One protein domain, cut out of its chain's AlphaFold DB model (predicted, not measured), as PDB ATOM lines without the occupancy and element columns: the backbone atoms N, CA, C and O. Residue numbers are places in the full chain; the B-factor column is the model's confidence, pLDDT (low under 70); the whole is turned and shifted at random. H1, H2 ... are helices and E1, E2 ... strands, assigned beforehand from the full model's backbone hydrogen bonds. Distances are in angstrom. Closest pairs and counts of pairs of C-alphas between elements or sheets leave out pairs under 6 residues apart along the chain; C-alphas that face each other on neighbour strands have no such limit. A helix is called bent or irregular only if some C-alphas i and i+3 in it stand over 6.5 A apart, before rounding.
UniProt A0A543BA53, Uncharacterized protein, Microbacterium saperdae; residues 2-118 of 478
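This is residues 2 to 118 of the 478 residues of an uncharacterized protein of Microbacterium saperdae (UniProt A0A543BA53). A strongly twisted sheet of five strands has the longest helix, H3, laid along one face over E2, with H5 beside H3; the small helix H1 is on the opposite face, near the turn that joins E2 and E3. That turn lies at one end of the long axis, and the long link of residues 53 to 67 lies at the other; the short helix H4 is over E1. The printed part has 117 residues, with five named helices and five named strands in the order H1 E1 E2 E3 H2 H3 E4 H4 H5 E5. The sheet runs E3 E2 E1 E4 E5 and is mixed; the class is mixed, helices and strands. The whole is compact, with a radius of gyration of the C-alphas of 14.1 A, yet elongated in outline, spanning 44 by 28 by 19 A.

Start at H1, residues 2 to 9; it is on the sheet at a height of 8.2 A and only just over E2, residues 26 to 35, with 3 of its C-alphas falling there. Go on to E1, residues 13 to 19, which forms an antiparallel hairpin with E2; look for N 15 and O 30, 2.8 A apart. E2 forms the next hairpin with E3, residues 38 to 48, an edge strand; N 29 and O 45 are 2.9 A apart. E1, E2 and E3 are a meander, each strand the antiparallel neighbour of the one before. H2, residues 49 to 52, only grazes the sheet. H3, residues 68 to 80, is on the sheet at a height of 9.4 A, over E2 and along it at 4 degrees on the local plane; its C-alpha 74 and C-alpha 31 of E2, the closest of the two elements, are 7.6 A apart. H1 and H3 lie on opposite faces. E4, residues 88 to 93, is the parallel neighbour of E1, at 25 degrees, with N 16 and O 91 2.8 A apart. E3, H2, H3 and E4 make a split strand-helix-strand unit, two strands running the same way with E2 and E1 between them, and its crossover is right-handed. H4, residues 97 to 101, lies over E1 at a height of 8.6 A; it is only just irregular, with C-alphas 97 and 100 6.8 A apart. H5, residues 106 to 111, touches H3, closest at the C-alphas of Ile 111 and Glu 75, 5.5 A; they run the same way at a shallow tilt of 33 degrees, only just short of steep. E5, residues 115 to 117, is the parallel neighbour of E4, with N 90 and O 116 2.7 A apart; E4, H4, H5 and E5 make a strand-helix-strand unit, two parallel neighbour strands with helices between, and its crossover is right-handed. Every O i to N i+4 pair is within hydrogen-bond range in H1 and H3, against 1 of 2 in H5 and 0 of 1 in H4, where 1 of 2 O i to N i+3 pairs is; H2 is too short for an O i to N i+4 pair.

Find C-alpha 2 at (-40.602, -6.934, -31.537), where H1 begins, 10.6 A long. E1 is 18.3 A long, E2 28.9 A and E3 30.6 A, while H2 is short. H3 starts at C-alpha 68, (-26.648, 13.439, -21.329), and runs 18.1 A. E4 is 15.8 A long; H4, H5 and E5 are shorter, and E5 ends at C-alpha 117, (-40.719, 2.906, -31.293).

The two C-alphas farthest apart are those of Asp 36 and Asp 59, 44.9 A. The printed part has no cut, and its long link is H2 to H3, with 15 residues. Mean pLDDT of the printed part is 93.9; residues 58 and 61 are under 70.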
ATOM      1  N   ALA A   2     -41.565  -7.989 -31.201       90.12
ATOM      2  CA  ALA A   2     -40.602  -6.934 -31.537       90.12
ATOM      3  C   ALA A   2     -39.205  -7.445 -31.962       90.12
ATOM      4  O   ALA A   2     -38.690  -7.015 -32.987       90.12
ATOM      5  N   ASP A   3     -38.617  -8.422 -31.261       91.38
ATOM      6  CA  ASP A   3     -37.290  -8.971 -31.617       91.38
ATOM      7  C   ASP A   3     -37.264  -9.705 -32.963       91.38
ATOM      8  O   ASP A   3     -36.221  -9.813 -33.609       91.38
ATOM      9  N   GLN A   4     -38.397 -10.265 -33.392       90.38
ATOM     10  CA  GLN A   4     -38.515 -10.868 -34.720       90.38
ATOM     11  C   GLN A   4     -38.595  -9.779 -35.789       90.38
ATOM     12  O   GLN A   4     -37.932  -9.902 -36.816       90.38
ATOM     13  N   ILE A   5     -39.335  -8.698 -35.522       90.75
ATOM     14  CA  ILE A   5     -39.412  -7.522 -36.399       90.75
ATOM     15  C   ILE A   5     -38.016  -6.905 -36.564       90.75
ATOM     16  O   ILE A   5     -37.539  -6.775 -37.688       90.75
ATOM     17  N   MET A   6     -37.313  -6.620 -35.463       93.88
ATOM     18  CA  MET A   6     -35.966  -6.033 -35.503       93.88
ATOM     19  C   MET A   6     -34.970  -6.904 -36.274       93.88
ATOM     20  O   MET A   6     -34.231  -6.382 -37.101       93.88
ATOM     21  N   ARG A   7     -34.991  -8.231 -36.077       94.00
ATOM     22  CA  ARG A   7     -34.131  -9.162 -36.829       94.00
ATOM     23  C   ARG A   7     -34.488  -9.254 -38.306       94.00
ATOM     24  O   ARG A   7     -33.590  -9.236 -39.144       94.00
ATOM     25  N   LYS A   8     -35.779  -9.339 -38.634       91.62
ATOM     26  CA  LYS A   8     -36.268  -9.396 -40.020       91.62
ATOM     27  C   LYS A   8     -35.824  -8.164 -40.809       91.62
ATOM     28  O   LYS A   8     -35.365  -8.297 -41.938       91.62
ATOM     29  N   TRP A   9     -35.939  -6.994 -40.189       92.62
ATOM     30  CA  TRP A   9     -35.658  -5.704 -40.812       92.62
ATOM     31  C   TRP A   9     -34.242  -5.183 -40.558       92.62
ATOM     32  O   TRP A   9     -33.887  -4.129 -41.068       92.62
ATOM     33  N   LYS A  10     -33.422  -5.933 -39.811       94.69
ATOM     34  CA  LYS A  10     -32.041  -5.580 -39.450       94.69
ATOM     35  C   LYS A  10     -31.912  -4.186 -38.820       94.69
ATOM     36  O   LYS A  10     -30.998  -3.436 -39.140       94.69
ATOM     37  N   LEU A  11     -32.834  -3.851 -37.926       95.06
ATOM     38  CA  LEU A  11     -32.957  -2.508 -37.360       95.06
ATOM     39  C   LEU A  11     -31.842  -2.214 -36.347       95.06
ATOM     40  O   LEU A  11     -31.554  -3.050 -35.487       95.06
ATOM     41  N   ALA A  12     -31.279  -1.004 -36.386       97.00
ATOM     42  CA  ALA A  12     -30.525  -0.458 -35.262       97.00
ATOM     43  C   ALA A  12     -31.479  -0.072 -34.125       97.00
ATOM     44  O   ALA A  12     -32.324   0.811 -34.287       97.00
ATOM     45  N   ALA A  13     -31.343  -0.732 -32.975       98.00
ATOM     46  CA  ALA A  13     -32.277  -0.636 -31.868       98.00
ATOM     47  C   ALA A  13     -31.596  -0.301 -30.533       98.00
ATOM     48  O   ALA A  13     -30.669  -0.976 -30.079       98.00
ATOM     49  N   LEU A  14     -32.118   0.725 -29.865       98.50
ATOM     50  CA  LEU A  14     -31.875   1.033 -28.467       98.50
ATOM     51  C   LEU A  14     -32.895   0.277 -27.607       98.50
ATOM     52  O   LEU A  14     -34.072   0.632 -27.553       98.50
ATOM     53  N   HIS A  15     -32.436  -0.766 -26.929       98.44
ATOM     54  CA  HIS A  15     -33.195  -1.519 -25.940       98.44
ATOM     55  C   HIS A  15     -33.111  -0.818 -24.590       98.44
ATOM     56  O   HIS A  15     -32.016  -0.476 -24.138       98.44
ATOM     57  N   VAL A  16     -34.252  -0.626 -23.939       98.31
ATOM     58  CA  VAL A  16     -34.343   0.040 -22.641       98.31
ATOM     59  C   VAL A  16     -35.278  -0.747 -21.736       98.31
ATOM     60  O   VAL A  16     -36.436  -0.980 -22.083       98.31
ATOM     61  N   ALA A  17     -34.780  -1.111 -20.560       97.75
ATOM     62  CA  ALA A  17     -35.517  -1.850 -19.543       97.75
ATOM     63  C   ALA A  17     -35.286  -1.238 -18.157       97.75
ATOM     64  O   ALA A  17     -34.250  -0.619 -17.897       97.75
ATOM     65  N   LEU A  18     -36.228  -1.460 -17.249       96.50
ATOM     66  CA  LEU A  18     -36.036  -1.232 -15.826       96.50
ATOM     67  C   LEU A  18     -35.489  -2.511 -15.184       96.50
ATOM     68  O   LEU A  18     -36.142  -3.554 -15.190       96.50
ATOM     69  N   ASP A  19     -34.300  -2.417 -14.605       96.62
ATOM     70  CA  ASP A  19     -33.713  -3.474 -13.796       96.62
ATOM     71  C   ASP A  19     -34.181  -3.332 -12.342       96.62
ATOM     72  O   ASP A  19     -33.897  -2.340 -11.665       96.62
ATOM     73  N   LEU A  20     -34.939  -4.333 -11.891       94.69
ATOM     74  CA  LEU A  20     -35.495  -4.443 -10.542       94.69
ATOM     75  C   LEU A  20     -34.749  -5.469  -9.675       94.69
ATOM     76  O   LEU A  20     -35.206  -5.778  -8.576       94.69
ATOM     77  N   SER A  21     -33.655  -6.050 -10.175       94.75
ATOM     78  CA  SER A  21     -32.881  -7.056  -9.438       94.75
ATOM     79  C   SER A  21     -32.051  -6.452  -8.300       94.75
ATOM     80  O   SER A  21     -31.768  -7.128  -7.310       94.75
ATOM     81  N   GLU A  22     -31.720  -5.166  -8.413       92.81
ATOM     82  CA  GLU A  22     -30.960  -4.410  -7.425       92.81
ATOM     83  C   GLU A  22     -31.856  -3.710  -6.393       92.81
ATOM     84  O   GLU A  22     -33.027  -3.414  -6.629       92.81
ATOM     85  N   HIS A  23     -31.280  -3.369  -5.235       92.00
ATOM     86  CA  HIS A  23     -32.000  -2.660  -4.163       92.00
ATOM     87  C   HIS A  23     -32.523  -1.286  -4.606       92.00
ATOM     88  O   HIS A  23     -33.536  -0.805  -4.102       92.00
ATOM     89  N   THR A  24     -31.795  -0.632  -5.509       93.12
ATOM     90  CA  THR A  24     -32.215   0.613  -6.152       93.12
ATOM     91  C   THR A  24     -32.496   0.293  -7.611       93.12
ATOM     92  O   THR A  24     -31.557  -0.110  -8.293       93.12
ATOM     93  N   PRO A  25     -33.734   0.481  -8.100       94.50
ATOM     94  CA  PRO A  25     -34.047   0.236  -9.498       94.50
ATOM     95  C   PRO A  25     -33.167   1.070 -10.433       94.50
ATOM     96  O   PRO A  25     -32.918   2.257 -10.184       94.50
ATOM     97  N   GLN A  26     -32.708   0.449 -11.513       96.69
ATOM     98  CA  GLN A  26     -31.815   1.065 -12.490       96.69
ATOM     99  C   GLN A  26     -32.388   0.959 -13.900       96.69
ATOM    100  O   GLN A  26     -33.232   0.114 -14.181       96.69
ATOM    101  N   VAL A  27     -31.940   1.828 -14.801       97.75
ATOM    102  CA  VAL A  27     -32.314   1.771 -16.215       97.75
ATOM    103  C   VAL A  27     -31.184   1.116 -16.981       97.75
ATOM    104  O   VAL A  27     -30.092   1.674 -17.082       97.75
ATOM    105  N   ARG A  28     -31.454  -0.059 -17.541       98.31
ATOM    106  CA  ARG A  28     -30.522  -0.769 -18.409       98.31
ATOM    107  C   ARG A  28     -30.786  -0.363 -19.850       98.31
ATOM    108  O   ARG A  28     -31.910  -0.492 -20.329       98.31
ATOM    109  N   SER A  29     -29.752   0.125 -20.524       98.50
ATOM    110  CA  SER A  29     -29.804   0.527 -21.928       98.50
ATOM    111  C   SER A  29     -28.786  -0.272 -22.736       98.50
ATOM    112  O   SER A  29     -27.617  -0.338 -22.357       98.50
ATOM    113  N   ARG A  30     -29.201  -0.842 -23.868       98.38
ATOM    114  CA  ARG A  30     -28.339  -1.592 -24.795       98.38
ATOM    115  C   ARG A  30     -28.581  -1.109 -26.217       98.38
ATOM    116  O   ARG A  30     -29.716  -1.151 -26.678       98.38
ATOM    117  N   LEU A  31     -27.533  -0.687 -26.921       98.56
ATOM    118  CA  LEU A  31     -27.617  -0.380 -28.350       98.56
ATOM    119  C   LEU A  31     -27.095  -1.569 -29.151       98.56
ATOM    120  O   LEU A  31     -25.943  -1.983 -28.991       98.56
ATOM    121  N   ALA A  32     -27.950  -2.102 -30.013       98.19
ATOM    122  CA  ALA A  32     -27.635  -3.201 -30.910       98.19
ATOM    123  C   ALA A  32     -28.030  -2.850 -32.348       98.19
ATOM    124  O   ALA A  32     -28.882  -1.999 -32.587       98.19
ATOM    125  N   GLY A  33     -27.395  -3.499 -33.313       96.50
ATOM    126  CA  GLY A  33     -27.710  -3.369 -34.734       96.50
ATOM    127  C   GLY A  33     -27.166  -4.559 -35.506       96.50
ATOM    128  O   GLY A  33     -26.813  -5.572 -34.904       96.50
ATOM    129  N   PHE A  34     -27.093  -4.454 -36.831       94.62
ATOM    130  CA  PHE A  34     -26.670  -5.566 -37.681       94.62
ATOM    131  C   PHE A  34     -25.463  -5.184 -38.532       94.62
ATOM    132  O   PHE A  34     -25.535  -4.261 -39.339       94.62
ATOM    133  N   VAL A  35     -24.380  -5.948 -38.404       93.19
ATOM    134  CA  VAL A  35     -23.171  -5.825 -39.230       93.19
ATOM    135  C   VAL A  35     -22.994  -7.134 -39.983       93.19
ATOM    136  O   VAL A  35     -23.059  -8.212 -39.395       93.19
ATOM    137  N   ASP A  36     -22.886  -7.059 -41.311       92.00
ATOM    138  CA  ASP A  36     -22.820  -8.232 -42.196       92.00
ATOM    139  C   ASP A  36     -23.954  -9.256 -41.961       92.00
ATOM    140  O   ASP A  36     -23.811 -10.466 -42.140       92.00
ATOM    141  N   GLY A  37     -25.128  -8.756 -41.557       90.75
ATOM    142  CA  GLY A  37     -26.315  -9.565 -41.273       90.75
ATOM    143  C   GLY A  37     -26.294 -10.315 -39.938       90.75
ATOM    144  O   GLY A  37     -27.234 -11.063 -39.682       90.75
ATOM    145  N   GLN A  38     -25.278 -10.120 -39.095       95.00
ATOM    146  CA  GLN A  38     -25.241 -10.626 -37.722       95.00
ATOM    147  C   GLN A  38     -25.608  -9.516 -36.740       95.00
ATOM    148  O   GLN A  38     -25.174  -8.378 -36.903       95.00
ATOM    149  N   GLU A  39     -26.405  -9.850 -35.725       96.19
ATOM    150  CA  GLU A  39     -26.696  -8.916 -34.637       96.19
ATOM    151  C   GLU A  39     -25.414  -8.656 -33.835       96.19
ATOM    152  O   GLU A  39     -24.733  -9.589 -33.403       96.19
ATOM    153  N   GLN A  40     -25.095  -7.384 -33.626       97.56
ATOM    154  CA  GLN A  40     -23.966  -6.925 -32.835       97.56
ATOM    155  C   GLN A  40     -24.462  -5.951 -31.767       97.56
ATOM    156  O   GLN A  40     -25.130  -4.961 -32.068       97.56
ATOM    157  N   THR A  41     -24.089  -6.208 -30.514       98.25
ATOM    158  CA  THR A  41     -24.233  -5.234 -29.429       98.25
ATOM    159  C   THR A  41     -23.042  -4.280 -29.469       98.25
ATOM    160  O   THR A  41     -21.897  -4.721 -29.363       98.25
ATOM    161  N   PHE A  42     -23.303  -2.981 -29.601       97.94
ATOM    162  CA  PHE A  42     -22.262  -1.949 -29.596       97.94
ATOM    163  C   PHE A  42     -21.870  -1.560 -28.174       97.94
ATOM    164  O   PHE A  42     -20.689  -1.420 -27.863       97.94
ATOM    165  N   TRP A  43     -22.864  -1.417 -27.300       98.44
ATOM    166  CA  TRP A  43     -22.652  -1.184 -25.879       98.44
ATOM    167  C   TRP A  43     -23.885  -1.560 -25.062       98.44
ATOM    168  O   TRP A  43     -25.015  -1.590 -25.552       98.44
ATOM    169  N   GLU A  44     -23.641  -1.796 -23.780       98.44
ATOM    170  CA  GLU A  44     -24.646  -1.946 -22.740       98.44
ATOM    171  C   GLU A  44     -24.209  -1.098 -21.545       98.44
ATOM    172  O   GLU A  44     -23.018  -1.006 -21.235       98.44
ATOM    173  N   ARG A  45     -25.161  -0.418 -20.914       98.06
ATOM    174  CA  ARG A  45     -24.909   0.463 -19.777       98.06
ATOM    175  C   ARG A  45     -26.090   0.480 -18.828       98.06
ATOM    176  O   ARG A  45     -27.219   0.165 -19.208       98.06
ATOM    177  N   THR A  46     -25.811   0.957 -17.627       98.00
ATOM    178  CA  THR A  46     -26.810   1.118 -16.586       98.00
ATOM    179  C   THR A  46     -26.745   2.529 -16.023       98.00
ATOM    180  O   THR A  46     -25.665   3.028 -15.711       98.00
ATOM    181  N   ASP A  47     -27.902   3.173 -15.919       97.69
ATOM    182  CA  ASP A  47     -28.069   4.545 -15.443       97.69
ATOM    183  C   ASP A  47     -29.042   4.570 -14.253       97.69
ATOM    184  O   ASP A  47     -29.917   3.705 -14.119       97.69
ATOM    185  N   HIS A  48     -28.917   5.558 -13.365       96.06
ATOM    186  CA  HIS A  48     -29.843   5.683 -12.241       96.06
ATOM    187  C   HIS A  48     -31.186   6.246 -12.718       96.06
ATOM    188  O   HIS A  48     -31.238   7.114 -13.590       96.06
ATOM    189  N   LEU A  49     -32.298   5.842 -12.089       94.44
ATOM    190  CA  LEU A  49     -33.613   6.423 -12.400       94.44
ATOM    191  C   LEU A  49     -33.642   7.954 -12.267       94.44
ATOM    192  O   LEU A  49     -34.260   8.647 -13.078       94.44
ATOM    193  N   THR A  50     -32.906   8.493 -11.295       94.06
ATOM    194  CA  THR A  50     -32.785   9.938 -11.059       94.06
ATOM    195  C   THR A  50     -32.159  10.694 -12.228       94.06
ATOM    196  O   THR A  50     -32.430  11.887 -12.411       94.06
ATOM    197  N   ASP A  51     -31.371  10.022 -13.068       95.44
ATOM    198  CA  ASP A  51     -30.786  10.633 -14.261       95.44
ATOM    199  C   ASP A  51     -31.872  10.960 -15.294       95.44
ATOM    200  O   ASP A  51     -31.834  12.032 -15.911       95.44
ATOM    201  N   PHE A  52     -32.915  10.125 -15.365       94.81
ATOM    202  CA  PHE A  52     -34.117  10.336 -16.180       94.81
ATOM    203  C   PHE A  52     -35.120  11.321 -15.562       94.81
ATOM    204  O   PHE A  52     -36.132  11.651 -16.179       94.81
ATOM    205  N   GLY A  53     -34.850  11.818 -14.351       92.56
ATOM    206  CA  GLY A  53     -35.801  12.628 -13.588       92.56
ATOM    207  C   GLY A  53     -36.921  11.807 -12.942       92.56
ATOM    208  O   GLY A  53     -37.945  12.382 -12.568       92.56
ATOM    209  N   LEU A  54     -36.728  10.489 -12.824       90.75
ATOM    210  CA  LEU A  54     -37.600   9.575 -12.094       90.75
ATOM    211  C   LEU A  54     -37.094   9.395 -10.660       90.75
ATOM    212  O   LEU A  54     -35.896   9.452 -10.395       90.75
ATOM    213  N   ASP A  55     -38.018   9.167  -9.740       86.56
ATOM    214  CA  ASP A  55     -37.729   8.791  -8.359       86.56
ATOM    215  C   ASP A  55     -38.378   7.425  -8.082       86.56
ATOM    216  O   ASP A  55     -39.254   6.985  -8.825       86.56
ATOM    217  N   VAL A  56     -37.935   6.738  -7.029       79.50
ATOM    218  CA  VAL A  56     -38.510   5.459  -6.582       79.50
ATOM    219  C   VAL A  56     -39.929   5.662  -6.034       79.50
ATOM    220  O   VAL A  56     -40.724   4.723  -5.979       79.50
ATOM    221  N   SER A  57     -40.274   6.892  -5.640       77.69
ATOM    222  CA  SER A  57     -41.640   7.229  -5.264       77.69
ATOM    223  C   SER A  57     -42.593   7.106  -6.460       77.69
ATOM    224  O   SER A  57     -42.271   7.460  -7.590       77.69
ATOM    225  N   ALA A  58     -43.807   6.613  -6.204       63.06
ATOM    226  CA  ALA A  58     -44.825   6.403  -7.236       63.06
ATOM    227  C   ALA A  58     -45.321   7.709  -7.903       63.06
ATOM    228  O   ALA A  58     -46.086   7.664  -8.869       63.06
ATOM    229  N   ASP A  59     -44.883   8.863  -7.392       70.25
ATOM    230  CA  ASP A  59     -45.225  10.183  -7.896       70.25
ATOM    231  C   ASP A  59     -44.141  10.716  -8.833       70.25
ATOM    232  O   ASP A  59     -43.003  10.973  -8.441       70.25
ATOM    233  N   VAL A  60     -44.535  11.032 -10.066       71.75
ATOM    234  CA  VAL A  60     -43.670  11.761 -10.995       71.75
ATOM    235  C   VAL A  60     -43.563  13.222 -10.534       71.75
ATOM    236  O   VAL A  60     -44.430  14.070 -10.786       71.75
ATOM    237  N   GLN A  61     -42.511  13.519  -9.767       69.38
ATOM    238  CA  GLN A  61     -42.246  14.865  -9.247       69.38
ATOM    239  C   GLN A  61     -41.413  15.726 -10.212       69.38
ATOM    240  O   GLN A  61     -41.529  16.956 -10.198       69.38
ATOM    241  N   GLY A  62     -40.601  15.092 -11.062       77.44
ATOM    242  CA  GLY A  62     -39.686  15.739 -12.002       77.44
ATOM    243  C   GLY A  62     -40.230  15.889 -13.424       77.44
ATOM    244  O   GLY A  62     -41.236  15.295 -13.802       77.44
ATOM    245  N   ARG A  63     -39.532  16.697 -14.234       88.19
ATOM    246  CA  ARG A  63     -39.657  16.646 -15.697       88.19
ATOM    247  C   ARG A  63     -38.792  15.481 -16.177       88.19
ATOM    248  O   ARG A  63     -37.599  15.478 -15.875       88.19
ATOM    249  N   LEU A  64     -39.382  14.549 -16.923       92.75
ATOM    250  CA  LEU A  64     -38.627  13.476 -17.565       92.75
ATOM    251  C   LEU A  64     -37.614  14.064 -18.545       92.75
ATOM    252  O   LEU A  64     -37.896  15.050 -19.232       92.75
ATOM    253  N   ARG A  65     -36.419  13.485 -18.576       94.00
ATOM    254  CA  ARG A  65     -35.319  13.941 -19.426       94.00
ATOM    255  C   ARG A  65     -34.456  12.771 -19.861       94.00
ATOM    256  O   ARG A  65     -34.438  11.732 -19.211       94.00
ATOM    257  N   MET A  66     -33.687  12.993 -20.914       95.31
ATOM    258  CA  MET A  66     -32.668  12.059 -21.368       95.31
ATOM    259  C   MET A  66     -31.333  12.303 -20.645       95.31
ATOM    260  O   MET A  66     -30.863  13.449 -20.617       95.31
ATOM    261  N   PRO A  67     -30.689  11.272 -20.061       97.12
ATOM    262  CA  PRO A  67     -29.352  11.411 -19.496       97.12
ATOM    263  C   PRO A  67     -28.341  11.819 -20.572       97.12
ATOM    264  O   PRO A  67     -28.174  11.135 -21.580       97.12
ATOM    265  N   SER A  68     -27.610  12.913 -20.343       96.56
ATOM    266  CA  SER A  68     -26.648  13.439 -21.329       96.56
ATOM    267  C   SER A  68     -25.557  12.436 -21.723       96.56
ATOM    268  O   SER A  68     -25.113  12.425 -22.869       96.56
ATOM    269  N   ALA A  69     -25.143  11.577 -20.786       97.25
ATOM    270  CA  ALA A  69     -24.161  10.531 -21.034       97.25
ATOM    271  C   ALA A  69     -24.712   9.423 -21.946       97.25
ATOM    272  O   ALA A  69     -23.967   8.916 -22.780       97.25
ATOM    273  N   LEU A  70     -25.994   9.068 -21.805       97.75
ATOM    274  CA  LEU A  70     -26.679   8.137 -22.700       97.75
ATOM    275  C   LEU A  70     -26.830   8.754 -24.093       97.75
ATOM    276  O   LEU A  70     -26.457   8.124 -25.077       97.75
ATOM    277  N   SER A  71     -27.279  10.011 -24.178       97.56
ATOM    278  CA  SER A  71     -27.403  10.715 -25.459       97.56
ATOM    279  C   SER A  71     -26.085  10.783 -26.225       97.56
ATOM    280  O   SER A  71     -26.079  10.542 -27.426       97.56
ATOM    281  N   ARG A  72     -24.969  11.063 -25.537       97.62
ATOM    282  CA  ARG A  72     -23.636  11.081 -26.156       97.62
ATOM    283  C   ARG A  72     -23.213   9.697 -26.649       97.62
ATOM    284  O   ARG A  72     -22.713   9.588 -27.754       97.62
ATOM    285  N   ALA A  73     -23.452   8.642 -25.867       98.00
ATOM    286  CA  ALA A  73     -23.113   7.280 -26.284       98.00
ATOM    287  C   ALA A  73     -23.886   6.844 -27.543       98.00
ATOM    288  O   ALA A  73     -23.312   6.223 -28.436       98.00
ATOM    289  N   VAL A  74     -25.173   7.203 -27.630       98.00
ATOM    290  CA  VAL A  74     -25.985   6.987 -28.837       98.00
ATOM    291  C   VAL A  74     -25.415   7.784 -30.013       98.00
ATOM    292  O   VAL A  74     -25.179   7.209 -31.069       98.00
ATOM    293  N   GLU A  75     -25.137   9.075 -29.827       97.38
ATOM    294  CA  GLU A  75     -24.566   9.956 -30.855       97.38
ATOM    295  C   GLU A  75     -23.229   9.442 -31.405       97.38
ATOM    296  O   GLU A  75     -23.077   9.304 -32.620       97.38
ATOM    297  N   ASP A  76     -22.304   9.070 -30.520       97.06
ATOM    298  CA  ASP A  76     -20.985   8.557 -30.885       97.06
ATOM    299  C   ASP A  76     -21.098   7.256 -31.699       97.06
ATOM    300  O   ASP A  76     -20.436   7.107 -32.725       97.06
ATOM    301  N   THR A  77     -21.964   6.319 -31.287       97.44
ATOM    302  CA  THR A  77     -22.138   5.043 -32.008       97.44
ATOM    303  C   THR A  77     -22.874   5.221 -33.333       97.44
ATOM    304  O   THR A  77     -22.426   4.675 -34.342       97.44
ATOM    305  N   MET A  78     -23.950   6.015 -33.374       96.06
ATOM    306  CA  MET A  78     -24.663   6.295 -34.627       96.06
ATOM    307  C   MET A  78     -23.746   6.989 -35.640       96.06
ATOM    308  O   MET A  78     -23.708   6.623 -36.813       96.06
ATOM    309  N   GLY A  79     -22.931   7.938 -35.172       94.44
ATOM    310  CA  GLY A  79     -21.978   8.670 -35.997       94.44
ATOM    311  C   GLY A  79     -20.717   7.892 -36.387       94.44
ATOM    312  O   GLY A  79     -20.026   8.318 -37.314       94.44
ATOM    313  N   ALA A  80     -20.379   6.785 -35.724       94.62
ATOM    314  CA  ALA A  80     -19.189   5.987 -36.034       94.62
ATOM    315  C   ALA A  80     -19.524   4.701 -36.800       94.62
ATOM    316  O   ALA A  80     -18.942   4.461 -37.856       94.62
ATOM    317  N   GLU A  81     -20.481   3.924 -36.296       94.81
ATOM    318  CA  GLU A  81     -20.717   2.535 -36.705       94.81
ATOM    319  C   GLU A  81     -22.020   2.356 -37.503       94.81
ATOM    320  O   GLU A  81     -22.122   1.451 -38.325       94.81
ATOM    321  N   LEU A  82     -23.017   3.229 -37.300       92.19
ATOM    322  CA  LEU A  82     -24.378   3.073 -37.845       92.19
ATOM    323  C   LEU A  82     -24.807   4.243 -38.751       92.19
ATOM    324  O   LEU A  82     -25.979   4.602 -38.819       92.19
ATOM    325  N   ARG A  83     -23.863   4.833 -39.497       89.19
ATOM    326  CA  ARG A  83     -24.107   6.018 -40.354       89.19
ATOM    327  C   ARG A  83     -25.148   5.822 -41.454       89.19
ATOM    328  O   ARG A  83     -25.664   6.803 -41.974       89.19
ATOM    329  N   ALA A  84     -25.371   4.582 -41.875       88.19
ATOM    330  CA  ALA A  84     -26.286   4.282 -42.970       88.19
ATOM    331  C   ALA A  84     -27.750   4.221 -42.505       88.19
ATOM    332  O   ALA A  84     -28.654   4.230 -43.341       88.19
ATOM    333  N   GLU A  85     -27.998   4.113 -41.200       90.19
ATOM    334  CA  GLU A  85     -29.344   3.954 -40.655       90.19
ATOM    335  C   GLU A  85     -30.191   5.206 -40.892       90.19
ATOM    336  O   GLU A  85     -29.748   6.329 -40.661       90.19
ATOM    337  N   SER A  86     -31.429   5.013 -41.347       89.88
ATOM    338  CA  SER A  86     -32.384   6.102 -41.594       89.88
ATOM    339  C   SER A  86     -33.253   6.424 -40.378       89.88
ATOM    340  O   SER A  86     -33.929   7.450 -40.361       89.88
ATOM    341  N   ALA A  87     -33.229   5.572 -39.351       94.81
ATOM    342  CA  ALA A  87     -33.915   5.778 -38.084       94.81
ATOM    343  C   ALA A  87     -33.220   5.007 -36.957       94.81
ATOM    344  O   ALA A  87     -32.660   3.933 -37.177       94.81
ATOM    345  N   LEU A  88     -33.310   5.528 -35.733       97.31
ATOM    346  CA  LEU A  88     -33.003   4.768 -34.525       97.31
ATOM    347  C   LEU A  88     -34.295   4.172 -33.970       97.31
ATOM    348  O   LEU A  88     -35.245   4.895 -33.670       97.31
ATOM    349  N   TRP A  89     -34.319   2.862 -33.773       97.88
ATOM    350  CA  TRP A  89     -35.472   2.187 -33.196       97.88
ATOM    351  C   TRP A  89     -35.351   2.106 -31.676       97.88
ATOM    352  O   TRP A  89     -34.293   1.806 -31.141       97.88
ATOM    353  N   LEU A  90     -36.431   2.365 -30.951       98.31
ATOM    354  CA  LEU A  90     -36.510   2.256 -29.501       98.31
ATOM    355  C   LEU A  90     -37.351   1.033 -29.138       98.31
ATOM    356  O   LEU A  90     -38.546   0.971 -29.444       98.31
ATOM    357  N   ARG A  91     -36.736   0.085 -28.429       97.56
ATOM    358  CA  ARG A  91     -37.418  -1.057 -27.826       97.56
ATOM    359  C   ARG A  91     -37.505  -0.865 -26.316       97.56
ATOM    360  O   ARG A  91     -36.517  -0.990 -25.604       97.56
ATOM    361  N   LEU A  92     -38.716  -0.609 -25.830       97.44
ATOM    362  CA  LEU A  92     -39.027  -0.603 -24.401       97.44
ATOM    363  C   LEU A  92     -39.367  -2.030 -23.953       97.44
ATOM    364  O   LEU A  92     -40.391  -2.583 -24.358       97.44
ATOM    365  N   GLU A  93     -38.492  -2.637 -23.159       96.31
ATOM    366  CA  GLU A  93     -38.619  -4.016 -22.681       96.31
ATOM    367  C   GLU A  93     -39.301  -4.045 -21.308       96.31
ATOM    368  O   GLU A  93     -38.841  -3.372 -20.383       96.31
ATOM    369  N   PRO A  94     -40.406  -4.791 -21.129       94.31
ATOM    370  CA  PRO A  94     -41.040  -4.913 -19.824       94.31
ATOM    371  C   PRO A  94     -40.123  -5.591 -18.783       94.31
ATOM    372  O   PRO A  94     -39.504  -6.607 -19.101       94.31
ATOM    373  N   PRO A  95     -40.096  -5.105 -17.527       94.94
ATOM    374  CA  PRO A  95     -40.752  -3.886 -17.051       94.94
ATOM    375  C   PRO A  95     -39.977  -2.628 -17.479       94.94
ATOM    376  O   PRO A  95     -38.760  -2.600 -17.391       94.94
ATOM    377  N   TYR A  96     -40.673  -1.558 -17.880       95.44
ATOM    378  CA  TYR A  96     -40.046  -0.255 -18.182       95.44
ATOM    379  C   TYR A  96     -40.730   0.945 -17.500       95.44
ATOM    380  O   TYR A  96     -40.209   2.058 -17.531       95.44
ATOM    381  N   GLY A  97     -41.881   0.747 -16.845       92.81
ATOM    382  CA  GLY A  97     -42.571   1.788 -16.071       92.81
ATOM    383  C   GLY A  97     -42.786   3.094 -16.854       92.81
ATOM    384  O   GLY A  97     -43.238   3.081 -17.995       92.81
ATOM    385  N   TYR A  98     -42.424   4.229 -16.248       93.88
ATOM    386  CA  TYR A  98     -42.559   5.562 -16.852       93.88
ATOM    387  C   TYR A  98     -41.516   5.893 -17.930       93.88
ATOM    388  O   TYR A  98     -41.559   6.988 -18.495       93.88
ATOM    389  N   LEU A  99     -40.593   4.981 -18.259       95.56
ATOM    390  CA  LEU A  99     -39.639   5.207 -19.350       95.56
ATOM    391  C   LEU A  99     -40.349   5.348 -20.703       95.56
ATOM    392  O   LEU A  99     -39.836   6.041 -21.577       95.56
ATOM    393  N   GLY A 100     -41.566   4.808 -20.850       95.81
ATOM    394  CA  GLY A 100     -42.421   5.052 -22.018       95.81
ATOM    395  C   GLY A 100     -42.823   6.519 -22.209       95.81
ATOM    396  O   GLY A 100     -43.141   6.934 -23.322       95.81
ATOM    397  N   ALA A 101     -42.747   7.344 -21.164       95.81
ATOM    398  CA  ALA A 101     -43.003   8.779 -21.247       95.81
ATOM    399  C   ALA A 101     -41.734   9.637 -21.345       95.81
ATOM    400  O   ALA A 101     -41.846  10.856 -21.481       95.81
ATOM    401  N   ALA A 102     -40.538   9.047 -21.273       95.75
ATOM    402  CA  ALA A 102     -39.314   9.821 -21.440       95.75
ATOM    403  C   ALA A 102     -39.213  10.381 -22.878       95.75
ATOM    404  O   ALA A 102     -39.725   9.760 -23.817       95.75
ATOM    405  N   PRO A 103     -38.597  11.565 -23.061       95.88
ATOM    406  CA  PRO A 103     -38.554  12.251 -24.349       95.88
ATOM    407  C   PRO A 103     -37.423  11.712 -25.235       95.88
ATOM    408  O   PRO A 103     -36.449  12.406 -25.528       95.88
ATOM    409  N   TRP A 104     -37.519  10.436 -25.610       97.69
ATOM    410  CA  TRP A 104     -36.521   9.736 -26.422       97.69
ATOM    411  C   TRP A 104     -36.311  10.375 -27.794       97.69
ATOM    412  O   TRP A 104     -35.203  10.339 -28.320       97.69
ATOM    413  N   GLU A 105     -37.348  11.004 -28.341       96.81
ATOM    414  CA  GLU A 105     -37.316  11.726 -29.610       96.81
ATOM    415  C   GLU A 105     -36.302  12.883 -29.635       96.81
ATOM    416  O   GLU A 105     -35.760  13.200 -30.690       96.81
ATOM    417  N   GLN A 106     -35.911  13.421 -28.472       95.81
ATOM    418  CA  GLN A 106     -34.829  14.413 -28.365       95.81
ATOM    419  C   GLN A 106     -33.457  13.857 -28.768       95.81
ATOM    420  O   GLN A 106     -32.533  14.625 -29.038       95.81
ATOM    421  N   LEU A 107     -33.282  12.529 -28.798       96.62
ATOM    422  CA  LEU A 107     -32.074  11.940 -29.374       96.62
ATOM    423  C   LEU A 107     -31.986  12.247 -30.872       96.62
ATOM    424  O   LEU A 107     -30.876  12.460 -31.355       96.62
ATOM    425  N   GLY A 108     -33.127  12.342 -31.567       94.12
ATOM    426  CA  GLY A 108     -33.205  12.576 -33.007       94.12
ATOM    427  C   GLY A 108     -32.541  13.876 -33.456       94.12
ATOM    428  O   GLY A 108     -31.857  13.887 -34.473       94.12
ATOM    429  N   GLU A 109     -32.609  14.937 -32.645       93.19
ATOM    430  CA  GLU A 109     -31.890  16.195 -32.913       93.19
ATOM    431  C   GLU A 109     -30.368  15.997 -32.984       93.19
ATOM    432  O   GLU A 109     -29.679  16.643 -33.773       93.19
ATOM    433  N   ARG A 110     -29.829  15.101 -32.147       93.94
ATOM    434  CA  ARG A 110     -28.384  14.855 -32.034       93.94
ATOM    435  C   ARG A 110     -27.883  13.931 -33.128       93.94
ATOM    436  O   ARG A 110     -26.857  14.206 -33.740       93.94
ATOM    437  N   ILE A 111     -28.621  12.851 -33.380       95.06
ATOM    438  CA  ILE A 111     -28.255  11.853 -34.395       95.06
ATOM    439  C   ILE A 111     -28.739  12.212 -35.802       95.06
ATOM    440  O   ILE A 111     -28.348  11.550 -36.756       95.06
ATOM    441  N   ARG A 112     -29.547  13.275 -35.937       93.12
ATOM    442  CA  ARG A 112     -30.120  13.791 -37.194       93.12
ATOM    443  C   ARG A 112     -30.963  12.779 -37.973       93.12
ATOM    444  O   ARG A 112     -31.142  12.923 -39.178       93.12
ATOM    445  N   ILE A 113     -31.486  11.777 -37.280       93.50
ATOM    446  CA  ILE A 113     -32.425  10.789 -37.808       93.50
ATOM    447  C   ILE A 113     -33.555  10.592 -36.792       93.50
ATOM    448  O   ILE A 113     -33.329  10.756 -35.590       93.50
ATOM    449  N   PRO A 114     -34.773  10.262 -37.239       95.44
ATOM    450  CA  PRO A 114     -35.907  10.043 -36.350       95.44
ATOM    451  C   PRO A 114     -35.682   8.890 -35.370       95.44
ATOM    452  O   PRO A 114     -35.023   7.895 -35.679       95.44
ATOM    453  N   VAL A 115     -36.305   9.011 -34.195       97.19
ATOM    454  CA  VAL A 115     -36.393   7.936 -33.201       97.19
ATOM    455  C   VAL A 115     -37.797   7.346 -33.238       97.19
ATOM    456  O   VAL A 115     -38.771   8.021 -32.908       97.19
ATOM    457  N   ILE A 116     -37.907   6.076 -33.617       97.56
ATOM    458  CA  ILE A 116     -39.187   5.374 -33.790       97.56
ATOM    459  C   ILE A 116     -39.299   4.272 -32.751       97.56
ATOM    460  O   ILE A 116     -38.324   3.597 -32.452       97.56
ATOM    461  N   ARG A 117     -40.489   4.021 -32.215       97.69
ATOM    462  CA  ARG A 117     -40.719   2.906 -31.293       97.69
ATOM    463  C   ARG A 117     -41.100   1.638 -32.041       97.69
ATOM    464  O   ARG A 117     -41.909   1.673 -32.966       97.69
ATOM    465  N   VAL A 118     -40.538   0.516 -31.601       94.62
ATOM    466  CA  VAL A 118     -40.839  -0.801 -32.172       94.62
ATOM    467  C   VAL A 118     -42.165  -1.313 -31.595       94.62
ATOM    468  O   VAL A 118     -42.253  -1.494 -30.374       94.62
TER     469      VAL A 118